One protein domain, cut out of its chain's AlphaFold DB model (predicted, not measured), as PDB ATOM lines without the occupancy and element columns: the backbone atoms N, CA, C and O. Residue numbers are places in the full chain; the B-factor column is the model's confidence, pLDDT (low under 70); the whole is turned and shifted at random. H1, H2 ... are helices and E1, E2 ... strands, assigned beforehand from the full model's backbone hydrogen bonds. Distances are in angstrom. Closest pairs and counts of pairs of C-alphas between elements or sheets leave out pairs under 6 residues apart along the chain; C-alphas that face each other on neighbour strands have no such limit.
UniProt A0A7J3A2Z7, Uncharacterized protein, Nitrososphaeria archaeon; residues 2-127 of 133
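This is residues 2 to 127 of the 133 residues of an uncharacterized protein of Nitrososphaeria archaeon (UniProt A0A7J3A2Z7). One strongly twisted sheet of eight strands runs through the domain as a wall, with the long helix H1 on one face at its E1, E2, E3 end and the short helices H2 and H3 on that same face farther along. The long strand E3 joins the two parts of the sheet, pairing first with E2 and then with E7, and the short helix H4 only grazes the sheet. The printed part has 126 residues with four named helices and eight named strands, in the order H1 E1 E2 E3 H2 E4 E5 H3 E6 H4 E7 E8; the class is mixed, helices and strands. The sheet's order is E1 E2 E3 E7 E8 E5 E4 E6, and it is mixed, with E3 beside E7 and E4 beside E6 parallel and the other neighbours antiparallel. The whole is compact, with a radius of gyration of the C-alphas of 13.9 A, and rounded, spanning 37 by 37 by 26 A.

Begin with H1, residues 2 to 19, which is on the sheet and makes two layers with it, helix on strands. Its closest C-alphas to E1, residues 23 to 26, are those of Val 15 and Ala 24, 5.9 A apart. E1 is an edge strand and forms a hairpin with E2, residues 40 to 44; look for N 41 and O 25, 2.9 A apart. E2 forms a second hairpin with E3, residues 47 to 56, where N 49 and O 42 are 2.8 A apart. E1, E2 and E3 are a meander, each strand the antiparallel neighbour of the one before. Next comes H2, residues 61 to 67, on the same face as H1; its height over the sheet is 4.2 A, only just above the sheet's level, and it lies over none of the strands. E4, residues 71 to 74, and E5, residues 77 to 81, form a hairpin, with N 79 and O 72 at 2.8 A. The closest C-alphas of H2 and E5 are those of Val 67 and Thr 80, 6.0 A apart. H3, residues 82 to 86, is also on the same face as H1, at a height of 8.6 A over the sheet. E6, residues 93 to 95, is the other edge strand, parallel to E4, with N 94 and O 71 at 2.9 A. H4, residues 100 to 105, only grazes the sheet with its residues 102 to 105. E7, residues 111 to 116, is parallel to E3, with N 113 and O 52 at 2.8 A. E7 forms a hairpin with E8, residues 122 to 126, where N 124 and O 112 are 2.8 A apart; between E8 and E5, N 125 and O 78 are 2.9 A apart. In H1, H3 and H4 every O i to N i+4 pair is within hydrogen-bond range; in H2, 2 of 3 are.

Find C-alpha 2 at (62.120, -21.127, 14.706); from there H1 runs 25.7 A to C-alpha 19. E3 starts at C-alpha 47, at (37.944, -1.123, 0.118), and runs 28.2 A to C-alpha 56. E7 covers 16.8 A, and E5 and E8 13.6 A each. E8 ends at C-alpha 126, at (34.682, -5.830, 12.229).

The two C-alphas farthest apart are those of Ala 32 and Pro 92, at 40.1 A. The printed part has no cut. The link from E1 to E2, residues 27 to 39, is long; the link from H3 to E6 is short, and the others are tight. The mean pLDDT of the printed part is 87.8, and it is under 70 at residues 2 to 7 and 28 to 37.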
ATOM      1  N   LEU A   2      63.144 -20.268  15.340       42.44
ATOM      2  CA  LEU A   2      62.120 -21.127  14.706       42.44
ATOM      3  C   LEU A   2      60.706 -20.509  14.610       42.44
ATOM      4  O   LEU A   2      60.007 -20.784  13.638       42.44
ATOM      5  N   SER A   3      60.267 -19.685  15.576       54.44
ATOM      6  CA  SER A   3      58.916 -19.083  15.531       54.44
ATOM      7  C   SER A   3      58.787 -18.003  14.454       54.44
ATOM      8  O   SER A   3      57.775 -17.970  13.762       54.44
ATOM      9  N   TYR A   4      59.834 -17.195  14.250       55.47
ATOM     10  CA  TYR A   4      59.870 -16.143  13.230       55.47
ATOM     11  C   TYR A   4      59.704 -16.713  11.816       55.47
ATOM     12  O   TYR A   4      58.863 -16.255  11.052       55.47
ATOM     13  N   ARG A   5      60.428 -17.799  11.493       61.50
ATOM     14  CA  ARG A   5      60.275 -18.490  10.201       61.50
ATOM     15  C   ARG A   5      58.858 -19.032   9.991       61.50
ATOM     16  O   ARG A   5      58.356 -18.966   8.876       61.50
ATOM     17  N   LYS A   6      58.209 -19.556  11.039       62.81
ATOM     18  CA  LYS A   6      56.839 -20.094  10.952       62.81
ATOM     19  C   LYS A   6      55.788 -19.005  10.722       62.81
ATOM     20  O   LYS A   6      54.884 -19.233   9.926       62.81
ATOM     21  N   GLY A   7      55.922 -17.851  11.381       65.06
ATOM     22  CA  GLY A   7      55.073 -16.681  11.120       65.06
ATOM     23  C   GLY A   7      55.247 -16.180   9.687       65.06
ATOM     24  O   GLY A   7      54.290 -16.163   8.918       65.06
ATOM     25  N   TYR A   8      56.499 -15.953   9.283       70.88
ATOM     26  CA  TYR A   8      56.847 -15.479   7.942       70.88
ATOM     27  C   TYR A   8      56.335 -16.387   6.812       70.88
ATOM     28  O   TYR A   8      55.799 -15.902   5.815       70.88
ATOM     29  N   LEU A   9      56.486 -17.710   6.955       76.62
ATOM     30  CA  LEU A   9      55.975 -18.675   5.975       76.62
ATOM     31  C   LEU A   9      54.453 -18.630   5.886       76.62
ATOM     32  O   LEU A   9      53.906 -18.611   4.792       76.62
ATOM     33  N   ALA A  10      53.774 -18.556   7.024       80.50
ATOM     34  CA  ALA A  10      52.326 -18.525   7.029       80.50
ATOM     35  C   ALA A  10      51.735 -17.235   6.461       80.50
ATOM     36  O   ALA A  10      50.736 -17.309   5.756       80.50
ATOM     37  N   GLU A  11      52.344 -16.081   6.735       83.94
ATOM     38  CA  GLU A  11      51.979 -14.814   6.092       83.94
ATOM     39  C   GLU A  11      52.174 -14.904   4.576       83.94
ATOM     40  O   GLU A  11      51.308 -14.485   3.818       83.94
ATOM     41  N   ARG A  12      53.284 -15.498   4.106       86.88
ATOM     42  CA  ARG A  12      53.507 -15.707   2.666       86.88
ATOM     43  C   ARG A  12      52.474 -16.641   2.047       86.88
ATOM     44  O   ARG A  12      52.010 -16.360   0.948       86.88
ATOM     45  N   ASP A  13      52.138 -17.737   2.716       88.50
ATOM     46  CA  ASP A  13      51.132 -18.681   2.227       88.50
ATOM     47  C   ASP A  13      49.750 -18.030   2.181       88.50
ATOM     48  O   ASP A  13      49.034 -18.179   1.195       88.50
ATOM     49  N   LEU A  14      49.398 -17.258   3.211       91.50
ATOM     50  CA  LEU A  14      48.146 -16.513   3.250       91.50
ATOM     51  C   LEU A  14      48.086 -15.457   2.140       91.50
ATOM     52  O   LEU A  14      47.092 -15.406   1.427       91.50
ATOM     53  N   VAL A  15      49.154 -14.681   1.924       92.75
ATOM     54  CA  VAL A  15      49.215 -13.719   0.810       92.75
ATOM     55  C   VAL A  15      49.103 -14.404  -0.545       92.75
ATOM     56  O   VAL A  15      48.453 -13.860  -1.421       92.75
ATOM     57  N   LYS A  16      49.656 -15.608  -0.743       91.69
ATOM     58  CA  LYS A  16      49.430 -16.358  -1.993       91.69
ATOM     59  C   LYS A  16      47.963 -16.741  -2.184       91.69
ATOM     60  O   LYS A  16      47.462 -16.655  -3.298       91.69
ATOM     61  N   VAL A  17      47.293 -17.179  -1.116       91.38
ATOM     62  CA  VAL A  17      45.866 -17.528  -1.167       91.38
ATOM     63  C   VAL A  17      45.032 -16.286  -1.477       91.38
ATOM     64  O   VAL A  17      44.245 -16.312  -2.417       91.38
ATOM     65  N   LEU A  18      45.246 -15.185  -0.754       93.12
ATOM     66  CA  LEU A  18      44.547 -13.917  -0.985       93.12
ATOM     67  C   LEU A  18      44.852 -13.350  -2.381       93.12
ATOM     68  O   LEU A  18      43.936 -13.007  -3.119       93.12
ATOM     69  N   GLY A  19      46.127 -13.362  -2.770       90.38
ATOM     70  CA  GLY A  19      46.658 -12.887  -4.050       90.38
ATOM     71  C   GLY A  19      46.145 -13.634  -5.281       90.38
ATOM     72  O   GLY A  19      46.312 -13.167  -6.401       90.38
ATOM     73  N   SER A  20      45.517 -14.798  -5.094       89.50
ATOM     74  CA  SER A  20      44.843 -15.511  -6.183       89.50
ATOM     75  C   SER A  20      43.516 -14.867  -6.601       89.50
ATOM     76  O   SER A  20      42.999 -15.197  -7.666       89.50
ATOM     77  N   ARG A  21      42.965 -13.971  -5.770       89.00
ATOM     78  CA  ARG A  21      41.666 -13.309  -5.989       89.00
ATOM     79  C   ARG A  21      41.718 -11.794  -5.858       89.00
ATOM     80  O   ARG A  21      40.949 -11.107  -6.515       89.00
ATOM     81  N   TYR A  22      42.606 -11.291  -5.013       93.19
ATOM     82  CA  TYR A  22      42.656  -9.895  -4.599       93.19
ATOM     83  C   TYR A  22      44.075  -9.347  -4.709       93.19
ATOM     84  O   TYR A  22      45.039 -10.113  -4.737       93.19
ATOM     85  N   ASP A  23      44.222  -8.024  -4.709       92.31
ATOM     86  CA  ASP A  23      45.540  -7.415  -4.545       92.31
ATOM     87  C   ASP A  23      45.921  -7.448  -3.059       92.31
ATOM     88  O   ASP A  23      45.339  -6.756  -2.222       92.31
ATOM     89  N   ALA A  24      46.863  -8.326  -2.720       93.06
ATOM     90  CA  ALA A  24      47.301  -8.568  -1.356       93.06
ATOM     91  C   ALA A  24      48.826  -8.548  -1.276       93.06
ATOM     92  O   ALA A  24      49.510  -9.299  -1.977       93.06
ATOM     93  N   HIS A  25      49.370  -7.755  -0.357       90.12
ATOM     94  CA  HIS A  25      50.808  -7.691  -0.129       90.12
ATOM     95  C   HIS A  25      51.148  -7.623   1.359       90.12
ATOM     96  O   HIS A  25      50.405  -7.097   2.185       90.12
ATOM     97  N   ARG A  26      52.304  -8.189   1.713       90.12
ATOM     98  CA  ARG A  26      52.849  -8.079   3.069       90.12
ATOM     99  C   ARG A  26      53.365  -6.668   3.306       90.12
ATOM    100  O   ARG A  26      54.053  -6.130   2.438       90.12
ATOM    101  N   VAL A  27      53.177  -6.150   4.514       83.94
ATOM    102  CA  VAL A  27      53.867  -4.937   4.959       83.94
ATOM    103  C   VAL A  27      55.289  -5.314   5.405       83.94
ATOM    104  O   VAL A  27      55.463  -6.151   6.298       83.94
ATOM    105  N   PRO A  28      56.347  -4.770   4.779       69.94
ATOM    106  CA  PRO A  28      57.708  -4.984   5.252       69.94
ATOM    107  C   PRO A  28      57.920  -4.250   6.582       69.94
ATOM    108  O   PRO A  28      57.551  -3.090   6.718       69.94
ATOM    109  N   LEU A  29      58.562  -4.918   7.548       65.50
ATOM    110  CA  LEU A  29      58.876  -4.355   8.871       65.50
ATOM    111  C   LEU A  29      57.632  -3.920   9.683       65.50
ATOM    112  O   LEU A  29      57.704  -2.931  10.417       65.50
ATOM    113  N   SER A  30      56.515  -4.658   9.578       61.34
ATOM    114  CA  SER A  30      55.315  -4.441  10.403       61.34
ATOM    115  C   SER A  30      55.702  -4.404  11.895       61.34
ATOM    116  O   SER A  30      56.204  -5.376  12.461       61.34
ATOM    117  N   GLY A  31      55.586  -3.223  12.514       53.91
ATOM    118  CA  GLY A  31      56.009  -2.948  13.896       53.91
ATOM    119  C   GLY A  31      57.123  -1.904  14.068       53.91
ATOM    120  O   GLY A  31      57.322  -1.436  15.186       53.91
ATOM    121  N   ALA A  32      57.826  -1.508  13.000       52.69
ATOM    122  CA  ALA A  32      58.863  -0.462  13.043       52.69
ATOM    123  C   ALA A  32      58.462   0.849  12.341       52.69
ATOM    124  O   ALA A  32      59.199   1.831  12.417       52.69
ATOM    125  N   VAL A  33      57.316   0.872  11.652       50.22
ATOM    126  CA  VAL A  33      56.860   2.002  10.831       50.22
ATOM    127  C   VAL A  33      55.495   2.481  11.320       50.22
ATOM    128  O   VAL A  33      54.513   1.744  11.276       50.22
ATOM    129  N   THR A  34      55.432   3.729  11.782       54.50
ATOM    130  CA  THR A  34      54.180   4.410  12.141       54.50
ATOM    131  C   THR A  34      53.336   4.636  10.881       54.50
ATOM    132  O   THR A  34      53.846   5.157   9.892       54.50
ATOM    133  N   GLY A  35      52.055   4.247  10.903       55.38
ATOM    134  CA  GLY A  35      51.106   4.454   9.796       55.38
ATOM    135  C   GLY A  35      50.812   3.230   8.912       55.38
ATOM    136  O   GLY A  35      49.883   3.288   8.115       55.38
ATOM    137  N   TYR A  36      51.534   2.115   9.082       56.91
ATOM    138  CA  TYR A  36      51.287   0.842   8.380       56.91
ATOM    139  C   TYR A  36      51.271  -0.318   9.367       56.91
ATOM    140  O   TYR A  36      52.170  -1.156   9.406       56.91
ATOM    141  N   GLU A  37      50.280  -0.333  10.243       69.81
ATOM    142  CA  GLU A  37      50.389  -1.160  11.435       69.81
ATOM    143  C   GLU A  37      49.925  -2.630  11.267       69.81
ATOM    144  O   GLU A  37      49.942  -3.383  12.238       69.81
ATOM    145  N   GLY A  38      49.544  -3.077  10.066       76.94
ATOM    146  CA  GLY A  38      49.145  -4.468   9.789       76.94
ATOM    147  C   GLY A  38      50.267  -5.351   9.233       76.94
ATOM    148  O   GLY A  38      51.291  -4.865   8.760       76.94
ATOM    149  N   ASP A  39      50.045  -6.664   9.234       87.19
ATOM    150  CA  ASP A  39      50.926  -7.652   8.598       87.19
ATOM    151  C   ASP A  39      50.704  -7.730   7.074       87.19
ATOM    152  O   ASP A  39      51.631  -8.010   6.305       87.19
ATOM    153  N   ILE A  40      49.464  -7.491   6.629       91.38
ATOM    154  CA  ILE A  40      49.029  -7.566   5.228       91.38
ATOM    155  C   ILE A  40      48.148  -6.351   4.908       91.38
ATOM    156  O   ILE A  40      47.297  -5.971   5.708       91.38
ATOM    157  N   ILE A  41      48.317  -5.782   3.716       91.94
ATOM    158  CA  ILE A  41      47.330  -4.894   3.096       91.94
ATOM    159  C   ILE A  41      46.593  -5.696   2.030       91.94
ATOM    160  O   ILE A  41      47.219  -6.409   1.241       91.94
ATOM    161  N   LEU A  42      45.266  -5.611   2.049       93.00
ATOM    162  CA  LEU A  42      44.381  -6.319   1.134       93.00
ATOM    163  C   LEU A  42      43.419  -5.323   0.490       93.00
ATOM    164  O   LEU A  42      42.625  -4.696   1.185       93.00
ATOM    165  N   HIS A  43      43.461  -5.210  -0.829       92.50
ATOM    166  CA  HIS A  43      42.480  -4.463  -1.603       92.50
ATOM    167  C   HIS A  43      41.440  -5.441  -2.135       92.50
ATOM    168  O   HIS A  43      41.751  -6.342  -2.918       92.50
ATOM    169  N   ARG A  44      40.203  -5.273  -1.675       91.00
ATOM    170  CA  ARG A  44      39.052  -6.062  -2.100       91.00
ATOM    171  C   ARG A  44      37.925  -5.095  -2.429       91.00
ATOM    172  O   ARG A  44      37.548  -4.285  -1.583       91.00
ATOM    173  N   ASP A  45      37.415  -5.208  -3.649       86.94
ATOM    174  CA  ASP A  45      36.439  -4.284  -4.224       86.94
ATOM    175  C   ASP A  45      36.957  -2.833  -4.177       86.94
ATOM    176  O   ASP A  45      38.069  -2.563  -4.634       86.94
ATOM    177  N   ASP A  46      36.189  -1.898  -3.623       88.31
ATOM    178  CA  ASP A  46      36.562  -0.493  -3.430       88.31
ATOM    179  C   ASP A  46      37.206  -0.211  -2.060       88.31
ATOM    180  O   ASP A  46      37.519   0.939  -1.735       88.31
ATOM    181  N   LYS A  47      37.444  -1.252  -1.250       89.81
ATOM    182  CA  LYS A  47      37.944  -1.123   0.118       89.81
ATOM    183  C   LYS A  47      39.376  -1.630   0.265       89.81
ATOM    184  O   LYS A  47      39.773  -2.679  -0.240       89.81
ATOM    185  N   THR A  48      40.158  -0.872   1.031       91.69
ATOM    186  CA  THR A  48      41.477  -1.293   1.514       91.69
ATOM    187  C   THR A  48      41.341  -1.762   2.953       91.69
ATOM    188  O   THR A  48      40.830  -1.024   3.792       91.69
ATOM    189  N   TYR A  49      41.798  -2.979   3.227       91.88
ATOM    190  CA  TYR A  49      41.789  -3.592   4.546       91.88
ATOM    191  C   TYR A  49      43.205  -3.657   5.115       91.88
ATOM    192  O   TYR A  49      44.135  -4.143   4.459       91.88
ATOM    193  N   ILE A  50      43.349  -3.218   6.365       91.62
ATOM    194  CA  ILE A  50      44.543  -3.424   7.179       91.62
ATOM    195  C   ILE A  50      44.361  -4.725   7.957       91.62
ATOM    196  O   ILE A  50      43.469  -4.855   8.803       91.62
ATOM    197  N   CYS A  51      45.219  -5.698   7.667       92.94
ATOM    198  CA  CYS A  51      45.048  -7.071   8.109       92.94
ATOM    199  C   CYS A  51      46.148  -7.497   9.082       92.94
ATOM    200  O   CYS A  51      47.336  -7.309   8.823       92.94
ATOM    201  N   GLU A  52      45.752  -8.160  10.161       94.00
ATOM    202  CA  GLU A  52      46.647  -8.778  11.139       94.00
ATOM    203  C   GLU A  52      46.683 -10.301  10.958       94.00
ATOM    204  O   GLU A  52      45.658 -10.920  10.657       94.00
ATOM    205  N   VAL A  53      47.835 -10.939  11.193       93.38
ATOM    206  CA  VAL A  53      47.987 -12.398  11.099       93.38
ATOM    207  C   VAL A  53      48.432 -12.998  12.432       93.38
ATOM    208  O   VAL A  53      49.474 -12.670  12.999       93.38
ATOM    209  N   LYS A  54      47.662 -13.963  12.959       93.06
ATOM    210  CA  LYS A  54      47.984 -14.635  14.232       93.06
ATOM    211  C   LYS A  54      47.891 -16.150  14.152       93.06
ATOM    212  O   LYS A  54      46.822 -16.745  14.055       93.06
ATOM    213  N   ILE A  55      49.035 -16.805  14.334       91.88
ATOM    214  CA  ILE A  55      49.099 -18.255  14.549       91.88
ATOM    215  C   ILE A  55      49.413 -18.547  16.002       91.88
ATOM    216  O   ILE A  55      50.298 -17.931  16.602       91.88
ATOM    217  N   ARG A  56      48.689 -19.504  16.577       90.31
ATOM    218  CA  ARG A  56      48.904 -19.962  17.949       90.31
ATOM    219  C   ARG A  56      48.905 -21.485  18.006       90.31
ATOM    220  O   ARG A  56      48.191 -22.155  17.269       90.31
ATOM    221  N   LYS A  57      49.732 -22.043  18.887       89.88
ATOM    222  CA  LYS A  57      49.732 -23.481  19.156       89.88
ATOM    223  C   LYS A  57      48.523 -23.819  20.034       89.88
ATOM    224  O   LYS A  57      48.312 -23.141  21.031       89.88
ATOM    225  N   ASP A  58      47.756 -24.838  19.648       87.12
ATOM    226  CA  ASP A  58      46.652 -25.416  20.432       87.12
ATOM    227  C   ASP A  58      45.589 -24.405  20.916       87.12
ATOM    228  O   ASP A  58      44.951 -24.585  21.952       87.12
ATOM    229  N   ALA A  59      45.365 -23.337  20.147       91.75
ATOM    230  CA  ALA A  59      44.433 -22.267  20.494       91.75
ATOM    231  C   ALA A  59      43.075 -22.403  19.787       91.75
ATOM    232  O   ALA A  59      42.885 -23.225  18.891       91.75
ATOM    233  N   PHE A  60      42.118 -21.562  20.194       94.06
ATOM    234  CA  PHE A  60      40.838 -21.345  19.500       94.06
ATOM    235  C   PHE A  60      39.933 -22.583  19.369       94.06
ATOM    236  O   PHE A  60      39.012 -22.597  18.558       94.06
ATOM    237  N   ARG A  61      40.134 -23.621  20.194       93.81
ATOM    238  CA  ARG A  61      39.390 -24.894  20.108       93.81
ATOM    239  C   ARG A  61      37.866 -24.726  20.119       93.81
ATOM    240  O   ARG A  61      37.176 -25.470  19.431       93.81
ATOM    241  N   LYS A  62      37.339 -23.784  20.912       94.56
ATOM    242  CA  LYS A  62      35.895 -23.497  20.952       94.56
ATOM    243  C   LYS A  62      35.408 -22.855  19.651       94.56
ATOM    244  O   LYS A  62      34.380 -23.277  19.154       94.56
ATOM    245  N   ILE A  63      36.166 -21.919  19.083       97.19
ATOM    246  CA  ILE A  63      35.829 -21.271  17.807       97.19
ATOM    247  C   ILE A  63      35.756 -22.328  16.700       97.19
ATOM    248  O   ILE A  63      34.723 -22.474  16.060       97.19
ATOM    249  N   TYR A  64      36.795 -23.160  16.571       96.12
ATOM    250  CA  TYR A  64      36.819 -24.252  15.588       96.12
ATOM    251  C   TYR A  64      35.683 -25.266  15.748       96.12
ATOM    252  O   TYR A  64      35.315 -25.917  14.784       96.12
ATOM    253  N   ARG A  65      35.129 -25.432  16.954       95.81
ATOM    254  CA  ARG A  65      34.006 -26.352  17.176       95.81
ATOM    255  C   ARG A  65      32.722 -25.875  16.494       95.81
ATOM    256  O   ARG A  65      31.904 -26.712  16.128       95.81
ATOM    257  N   PHE A  66      32.523 -24.564  16.403       97.69
ATOM    258  CA  PHE A  66      31.256 -23.981  15.964       97.69
ATOM    259  C   PHE A  66      31.340 -23.364  14.569       97.69
ATOM    260  O   PHE A  66      30.358 -23.432  13.833       97.69
ATOM    261  N   VAL A  67      32.506 -22.841  14.177       96.38
ATOM    262  CA  VAL A  67      32.671 -22.104  12.914       96.38
ATOM    263  C   VAL A  67      32.399 -22.955  11.667       96.38
ATOM    264  O   VAL A  67      31.964 -22.438  10.647       96.38
ATOM    265  N   ASP A  68      32.543 -24.281  11.750       92.25
ATOM    266  CA  ASP A  68      32.201 -25.184  10.640       92.25
ATOM    267  C   ASP A  68      30.699 -25.168  10.307       92.25
ATOM    268  O   ASP A  68      30.314 -25.503   9.191       92.25
ATOM    269  N   LYS A  69      29.835 -24.760  11.242       95.81
ATOM    270  CA  LYS A  69      28.373 -24.724  11.056       95.81
ATOM    271  C   LYS A  69      27.784 -23.320  11.089       95.81
ATOM    272  O   LYS A  69      26.731 -23.114  10.497       95.81
ATOM    273  N   TYR A  70      28.444 -22.401  11.784       97.31
ATOM    274  CA  TYR A  70      27.912 -21.077  12.071       97.31
ATOM    275  C   TYR A  70      28.933 -19.989  11.779       97.31
ATOM    276  O   TYR A  70      30.133 -20.208  11.943       97.31
ATOM    277  N   ASP A  71      28.444 -18.802  11.450       97.31
ATOM    278  CA  ASP A  71      29.226 -17.581  11.602       97.31
ATOM    279  C   ASP A  71      29.067 -17.091  13.045       97.31
ATOM    280  O   ASP A  71      27.958 -16.986  13.571       97.31
ATOM    281  N   LEU A  72      30.188 -16.871  13.733       97.50
ATOM    282  CA  LEU A  72      30.180 -16.532  15.156       97.50
ATOM    283  C   LEU A  72      30.198 -15.020  15.321       97.50
ATOM    284  O   LEU A  72      31.128 -14.378  14.834       97.50
ATOM    285  N   VAL A  73      29.221 -14.462  16.031       96.31
ATOM    286  CA  VAL A  73      29.043 -13.008  16.115       96.31
ATOM    287  C   VAL A  73      29.016 -12.494  17.551       96.31
ATOM    288  O   VAL A  73      28.502 -13.149  18.459       96.31
ATOM    289  N   GLU A  74      29.574 -11.302  17.759       95.50
ATOM    290  CA  GLU A  74      29.436 -10.525  18.997       95.50
ATOM    291  C   GLU A  74      29.717  -9.046  18.722       95.50
ATOM    292  O   GLU A  74      30.818  -8.719  18.301       95.50
ATOM    293  N   ASN A  75      28.784  -8.143  19.046       90.12
ATOM    294  CA  ASN A  75      29.009  -6.686  19.077       90.12
ATOM    295  C   ASN A  75      29.749  -6.120  17.844       90.12
ATOM    296  O   ASN A  75      30.760  -5.433  17.997       90.12
ATOM    297  N   GLY A  76      29.273  -6.434  16.636       90.38
ATOM    298  CA  GLY A  76      29.886  -5.955  15.389       90.38
ATOM    299  C   GLY A  76      31.193  -6.661  15.019       90.38
ATOM    300  O   GLY A  76      31.982  -6.136  14.247       90.38
ATOM    301  N   TYR A  77      31.461  -7.838  15.578       94.75
ATOM    302  CA  TYR A  77      32.531  -8.724  15.130       94.75
ATOM    303  C   TYR A  77      31.922 -10.008  14.589       94.75
ATOM    304  O   TYR A  77      31.034 -10.580  15.227       94.75
ATOM    305  N   ARG A  78      32.455 -10.494  13.470       96.19
ATOM    306  CA  ARG A  78      32.083 -11.773  12.866       96.19
ATOM    307  C   ARG A  78      33.322 -12.630  12.671       96.19
ATOM    308  O   ARG A  78      34.309 -12.178  12.103       96.19
ATOM    309  N   ILE A  79      33.257 -13.880  13.118       97.50
ATOM    310  CA  ILE A  79      34.250 -14.910  12.824       97.50
ATOM    311  C   ILE A  79      33.648 -15.931  11.870       97.50
ATOM    312  O   ILE A  79      32.652 -16.577  12.198       97.50
ATOM    313  N   THR A  80      34.311 -16.138  10.734       97.75
ATOM    314  CA  THR A  80      33.961 -17.170   9.753       97.75
ATOM    315  C   THR A  80      35.212 -17.896   9.242       97.75
ATOM    316  O   THR A  80      36.339 -17.632   9.683       97.75
ATOM    317  N   THR A  81      35.035 -18.875   8.356       97.12
ATOM    318  CA  THR A  81      36.158 -19.541   7.688       97.12
ATOM    319  C   THR A  81      36.694 -18.663   6.560       97.12
ATOM    320  O   THR A  81      35.948 -17.914   5.935       97.12
ATOM    321  N   LEU A  82      37.996 -18.768   6.269       95.38
ATOM    322  CA  LEU A  82      38.582 -18.041   5.138       95.38
ATOM    323  C   LEU A  82      37.863 -18.378   3.827       95.38
ATOM    324  O   LEU A  82      37.574 -17.484   3.050       95.38
ATOM    325  N   GLU A  83      37.550 -19.652   3.602       94.25
ATOM    326  CA  GLU A  83      36.826 -20.108   2.413       94.25
ATOM    327  C   GLU A  83      35.481 -19.396   2.253       94.25
ATOM    328  O   GLU A  83      35.229 -18.816   1.204       94.25
ATOM    329  N   ARG A  84      34.658 -19.346   3.307       95.44
ATOM    330  CA  ARG A  84      33.369 -18.645   3.253       95.44
ATOM    331  C   ARG A  84      33.526 -17.167   2.944       95.44
ATOM    332  O   ARG A  84      32.796 -16.640   2.117       95.44
ATOM    333  N   TRP A  85      34.497 -16.517   3.577       94.62
ATOM    334  CA  TRP A  85      34.763 -15.100   3.347       94.62
ATOM    335  C   TRP A  85      35.272 -14.810   1.929       94.62
ATOM    336  O   TRP A  85      34.935 -13.778   1.356       94.62
ATOM    337  N   LEU A  86      36.076 -15.713   1.357       92.44
ATOM    338  CA  LEU A  86      36.583 -15.600  -0.012       92.44
ATOM    339  C   LEU A  86      35.503 -15.840  -1.077       92.44
ATOM    340  O   LEU A  86      35.683 -15.373  -2.199       92.44
ATOM    341  N   GLU A  87      34.461 -16.607  -0.753       92.25
ATOM    342  CA  GLU A  87      33.365 -16.999  -1.656       92.25
ATOM    343  C   GLU A  87      32.060 -16.224  -1.402       92.25
ATOM    344  O   GLU A  87      31.031 -16.551  -1.988       92.25
ATOM    345  N   ASP A  88      32.061 -15.249  -0.487       91.00
ATOM    346  CA  ASP A  88      30.853 -14.529  -0.053       91.00
ATOM    347  C   ASP A  88      29.710 -15.443   0.420       91.00
ATOM    348  O   ASP A  88      28.522 -15.167   0.241       91.00
ATOM    349  N   ILE A  89      30.072 -16.548   1.076       93.19
ATOM    350  CA  ILE A  89      29.124 -17.516   1.623       93.19
ATOM    351  C   ILE A  89      28.794 -17.149   3.069       93.19
ATOM    352  O   ILE A  89      29.671 -17.093   3.933       93.19
ATOM    353  N   TYR A  90      27.504 -16.999   3.355       90.19
ATOM    354  CA  TYR A  90      26.990 -16.784   4.705       90.19
ATOM    355  C   TYR A  90      26.484 -18.093   5.313       90.19
ATOM    356  O   TYR A  90      25.760 -18.858   4.674       90.19
ATOM    357  N   ALA A  91      26.866 -18.349   6.564       93.75
ATOM    358  CA  ALA A  91      26.316 -19.436   7.370       93.75
ATOM    359  C   ALA A  91      25.299 -18.888   8.386       93.75
ATOM    360  O   ALA A  91      25.323 -17.693   8.684       93.75
ATOM    361  N   PRO A  92      24.426 -19.736   8.967       97.12
ATOM    362  CA  PRO A  92      23.584 -19.318  10.082       97.12
ATOM    363  C   PRO A  92      24.420 -18.695  11.206       97.12
ATOM    364  O   PRO A  92      25.503 -19.188  11.525       97.12
ATOM    365  N   VAL A  93      23.921 -17.627  11.821       95.75
ATOM    366  CA  VAL A  93      24.661 -16.918  12.871       95.75
ATOM    367  C   VAL A  93      24.505 -17.594  14.232       95.75
ATOM    368  O   VAL A  93      23.467 -18.174  14.554       95.75
ATOM    369  N   MET A  94      25.550 -17.511  15.050       96.88
ATOM    370  CA  MET A  94      25.531 -17.913  16.454       96.88
ATOM    371  C   MET A  94      26.172 -16.822  17.304       96.88
ATOM    372  O   MET A  94      27.340 -16.480  17.104       96.88
ATOM    373  N   GLU A  95      25.441 -16.334  18.305       97.19
ATOM    374  CA  GLU A  95      26.028 -15.474  19.328       97.19
ATOM    375  C   GLU A  95      27.132 -16.225  20.072       97.19
ATOM    376  O   GLU A  95      26.939 -17.313  20.629       97.19
ATOM    377  N   PHE A  96      28.322 -15.640  20.082       96.56
ATOM    378  CA  PHE A  96      29.491 -16.265  20.667       96.56
ATOM    379  C   PHE A  96      30.382 -15.202  21.276       96.56
ATOM    380  O   PHE A  96      30.876 -14.331  20.577       96.56
ATOM    381  N   LYS A  97      30.679 -15.318  22.571       96.88
ATOM    382  CA  LYS A  97      31.618 -14.408  23.233       96.88
ATOM    383  C   LYS A  97      33.020 -14.539  22.623       96.88
ATOM    384  O   LYS A  97      33.777 -15.453  22.972       96.88
ATOM    385  N   ILE A  98      33.376 -13.610  21.743       95.69
ATOM    386  CA  ILE A  98      34.670 -13.532  21.081       95.69
ATOM    387  C   ILE A  98      35.730 -13.191  22.137       95.69
ATOM    388  O   ILE A  98      35.578 -12.235  22.909       95.69
ATOM    389  N   PRO A  99      36.826 -13.972  22.213       96.00
ATOM    390  CA  PRO A  99      37.904 -13.723  23.157       96.00
ATOM    391  C   PRO A  99      38.411 -12.283  23.085       96.00
ATOM    392  O   PRO A  99      38.725 -11.794  22.001       96.00
ATOM    393  N   LYS A 100      38.590 -11.639  24.248       95.31
ATOM    394  CA  LYS A 100      39.167 -10.285  24.345       95.31
ATOM    395  C   LYS A 100      40.456 -10.161  23.529       95.31
ATOM    396  O   LYS A 100      40.634  -9.184  22.825       95.31
ATOM    397  N   THR A 101      41.301 -11.190  23.545       95.19
ATOM    398  CA  THR A 101      42.566 -11.215  22.801       95.19
ATOM    399  C   THR A 101      42.392 -11.051  21.286       95.19
ATOM    400  O   THR A 101      43.241 -10.443  20.653       95.19
ATOM    401  N   ILE A 102      41.305 -11.571  20.702       95.62
ATOM    402  CA  ILE A 102      40.994 -11.372  19.276       95.62
ATOM    403  C   ILE A 102      40.603  -9.915  19.017       95.62
ATOM    404  O   ILE A 102      41.085  -9.326  18.056       95.62
ATOM    405  N   LYS A 103      39.787  -9.324  19.898       94.56
ATOM    406  CA  LYS A 103      39.403  -7.907  19.811       94.56
ATOM    407  C   LYS A 103      40.613  -6.991  19.968       94.56
ATOM    408  O   LYS A 103      40.759  -6.049  19.204       94.56
ATOM    409  N   ASP A 104      41.507  -7.316  20.901       93.88
ATOM    410  CA  ASP A 104      42.751  -6.578  21.128       93.88
ATOM    411  C   ASP A 104      43.649  -6.594  19.876       93.88
ATOM    412  O   ASP A 104      44.222  -5.572  19.523       93.88
ATOM    413  N   TRP A 105      43.751  -7.726  19.165       93.69
ATOM    414  CA  TRP A 105      44.509  -7.804  17.902       93.69
ATOM    415  C   TRP A 105      43.853  -7.076  16.731       93.69
ATOM    416  O   TRP A 105      44.504  -6.853  15.718       93.69
ATOM    417  N   LEU A 106      42.575  -6.735  16.860       91.44
ATOM    418  CA  LEU A 106      41.841  -5.961  15.874       91.44
ATOM    419  C   LEU A 106      41.853  -4.461  16.177       91.44
ATOM    420  O   LEU A 106      41.277  -3.696  15.410       91.44
ATOM    421  N   ILE A 107      42.461  -4.003  17.275       89.00
ATOM    422  CA  ILE A 107      42.606  -2.564  17.540       89.00
ATOM    423  C   ILE A 107      43.369  -1.941  16.362       89.00
ATOM    424  O   ILE A 107      44.411  -2.451  15.967       89.00
ATOM    425  N   ASP A 108      42.783  -0.906  15.754       87.88
ATOM    426  CA  ASP A 108      43.308  -0.215  14.564       87.88
ATOM    427  C   ASP A 108      43.518  -1.101  13.317       87.88
ATOM    428  O   ASP A 108      44.260  -0.750  12.399       87.88
ATOM    429  N   ARG A 109      42.860  -2.268  13.268       90.38
ATOM    430  CA  ARG A 109      42.817  -3.180  12.112       90.38
ATOM    431  C   ARG A 109      41.383  -3.443  11.679       90.38
ATOM    432  O   ARG A 109      40.447  -3.332  12.482       90.38
ATOM    433  N   ASP A 110      41.238  -3.859  10.430       91.88
ATOM    434  CA  ASP A 110      39.949  -4.229   9.850       91.88
ATOM    435  C   ASP A 110      39.711  -5.737   9.941       91.88
ATOM    436  O   ASP A 110      38.629  -6.177  10.337       91.88
ATOM    437  N   LEU A 111      40.741  -6.523   9.605       94.81
ATOM    438  CA  LEU A 111      40.671  -7.979   9.510       94.81
ATOM    439  C   LEU A 111      41.755  -8.642  10.355       94.81
ATOM    440  O   LEU A 111      42.905  -8.210  10.396       94.81
ATOM    441  N   LEU A 112      41.399  -9.761  10.976       96.44
ATOM    442  CA  LEU A 112      42.335 -10.668  11.621       96.44
ATOM    443  C   LEU A 112      42.232 -12.028  10.948       96.44
ATOM    444  O   LEU A 112      41.227 -12.721  11.086       96.44
ATOM    445  N   PHE A 113      43.318 -12.462  10.321       96.44
ATOM    446  CA  PHE A 113      43.483 -13.838   9.885       96.44
ATOM    447  C   PHE A 113      44.168 -14.629  10.984       96.44
ATOM    448  O   PHE A 113      45.277 -14.311  11.423       96.44
ATOM    449  N   PHE A 114      43.533 -15.700  11.441       96.12
ATOM    450  CA  PHE A 114      44.093 -16.486  12.525       96.12
ATOM    451  C   PHE A 114      43.865 -17.973  12.348       96.12
ATOM    452  O   PHE A 114      42.910 -18.428  11.721       96.12
ATOM    453  N   ARG A 115      44.779 -18.755  12.921       94.56
ATOM    454  CA  ARG A 115      44.598 -20.200  13.024       94.56
ATOM    455  C   ARG A 115      45.328 -20.815  14.201       94.56
ATOM    456  O   ARG A 115      46.344 -20.303  14.681       94.56
ATOM    457  N   SER A 116      44.826 -21.969  14.627       92.19
ATOM    458  CA  SER A 116      45.653 -22.915  15.369       92.19
ATOM    459  C   SER A 116      46.588 -23.642  14.400       92.19
ATOM    460  O   SER A 116      46.244 -23.812  13.228       92.19
ATOM    461  N   ASN A 117      47.769 -24.063  14.856       81.62
ATOM    462  CA  ASN A 117      48.725 -24.795  14.014       81.62
ATOM    463  C   ASN A 117      48.030 -25.909  13.206       81.62
ATOM    464  O   ASN A 117      47.279 -26.706  13.766       81.62
ATOM    465  N   TYR A 118      48.315 -25.964  11.899       80.50
ATOM    466  CA  TYR A 118      47.809 -26.971  10.951       80.50
ATOM    467  C   TYR A 118      46.284 -27.004  10.735       80.50
ATOM    468  O   TYR A 118      45.804 -27.846   9.984       80.50
ATOM    469  N   ARG A 119      45.515 -26.099  11.352       89.19
ATOM    470  CA  ARG A 119      44.083 -25.930  11.072       89.19
ATOM    471  C   ARG A 119      43.857 -24.956   9.914       89.19
ATOM    472  O   ARG A 119      44.747 -24.175   9.560       89.19
ATOM    473  N   SER A 120      42.648 -24.990   9.361       91.56
ATOM    474  CA  SER A 120      42.175 -24.019   8.373       91.56
ATOM    475  C   SER A 120      42.217 -22.595   8.928       91.56
ATOM    476  O   SER A 120      42.087 -22.377  10.140       91.56
ATOM    477  N   TRP A 121      42.420 -21.635   8.028       95.94
ATOM    478  CA  TRP A 121      42.367 -20.216   8.353       95.94
ATOM    479  C   TRP A 121      40.947 -19.794   8.705       95.94
ATOM    480  O   TRP A 121      39.987 -20.146   8.018       95.94
ATOM    481  N   LEU A 122      40.850 -19.024   9.778       97.12
ATOM    482  CA  LEU A 122      39.664 -18.287  10.162       97.12
ATOM    483  C   LEU A 122      39.927 -16.805   9.936       97.12
ATOM    484  O   LEU A 122      41.079 -16.358   9.987       97.12
ATOM    485  N   ILE A 123      38.854 -16.064   9.727       96.81
ATOM    486  CA  ILE A 123      38.880 -14.612   9.662       96.81
ATOM    487  C   ILE A 123      37.979 -14.058  10.756       96.81
ATOM    488  O   ILE A 123      36.927 -14.627  11.033       96.81
ATOM    489  N   CYS A 124      38.421 -12.992  11.410       97.06
ATOM    490  CA  CYS A 124      37.569 -12.132  12.213       97.06
ATOM    491  C   CYS A 124      37.529 -10.768  11.533       97.06
ATOM    492  O   CYS A 124      38.587 -10.174  11.319       97.06
ATOM    493  N   GLU A 125      36.339 -10.288  11.205       94.38
ATOM    494  CA  GLU A 125      36.124  -8.956  10.651       94.38
ATOM    495  C   GLU A 125      35.311  -8.107  11.622       94.38
ATOM    496  O   GLU A 125      34.446  -8.619  12.344       94.38
ATOM    497  N   LYS A 126      35.603  -6.805  11.651       88.38
ATOM    498  CA  LYS A 126      34.682  -5.830  12.229       88.38
ATOM    499  C   LYS A 126      33.566  -5.601  11.223       88.38
ATOM    500  O   LYS A 126      33.780  -4.972  10.184       88.38
ATOM    501  N   ASP A 127      32.392  -6.114  11.542       70.88
ATOM    502  CA  ASP A 127      31.186  -5.844  10.787       70.88
ATOM    503  C   ASP A 127      30.879  -4.345  10.897       70.88
ATOM    504  O   ASP A 127      30.482  -3.826  11.941       70.88
TER     505      ASP A 127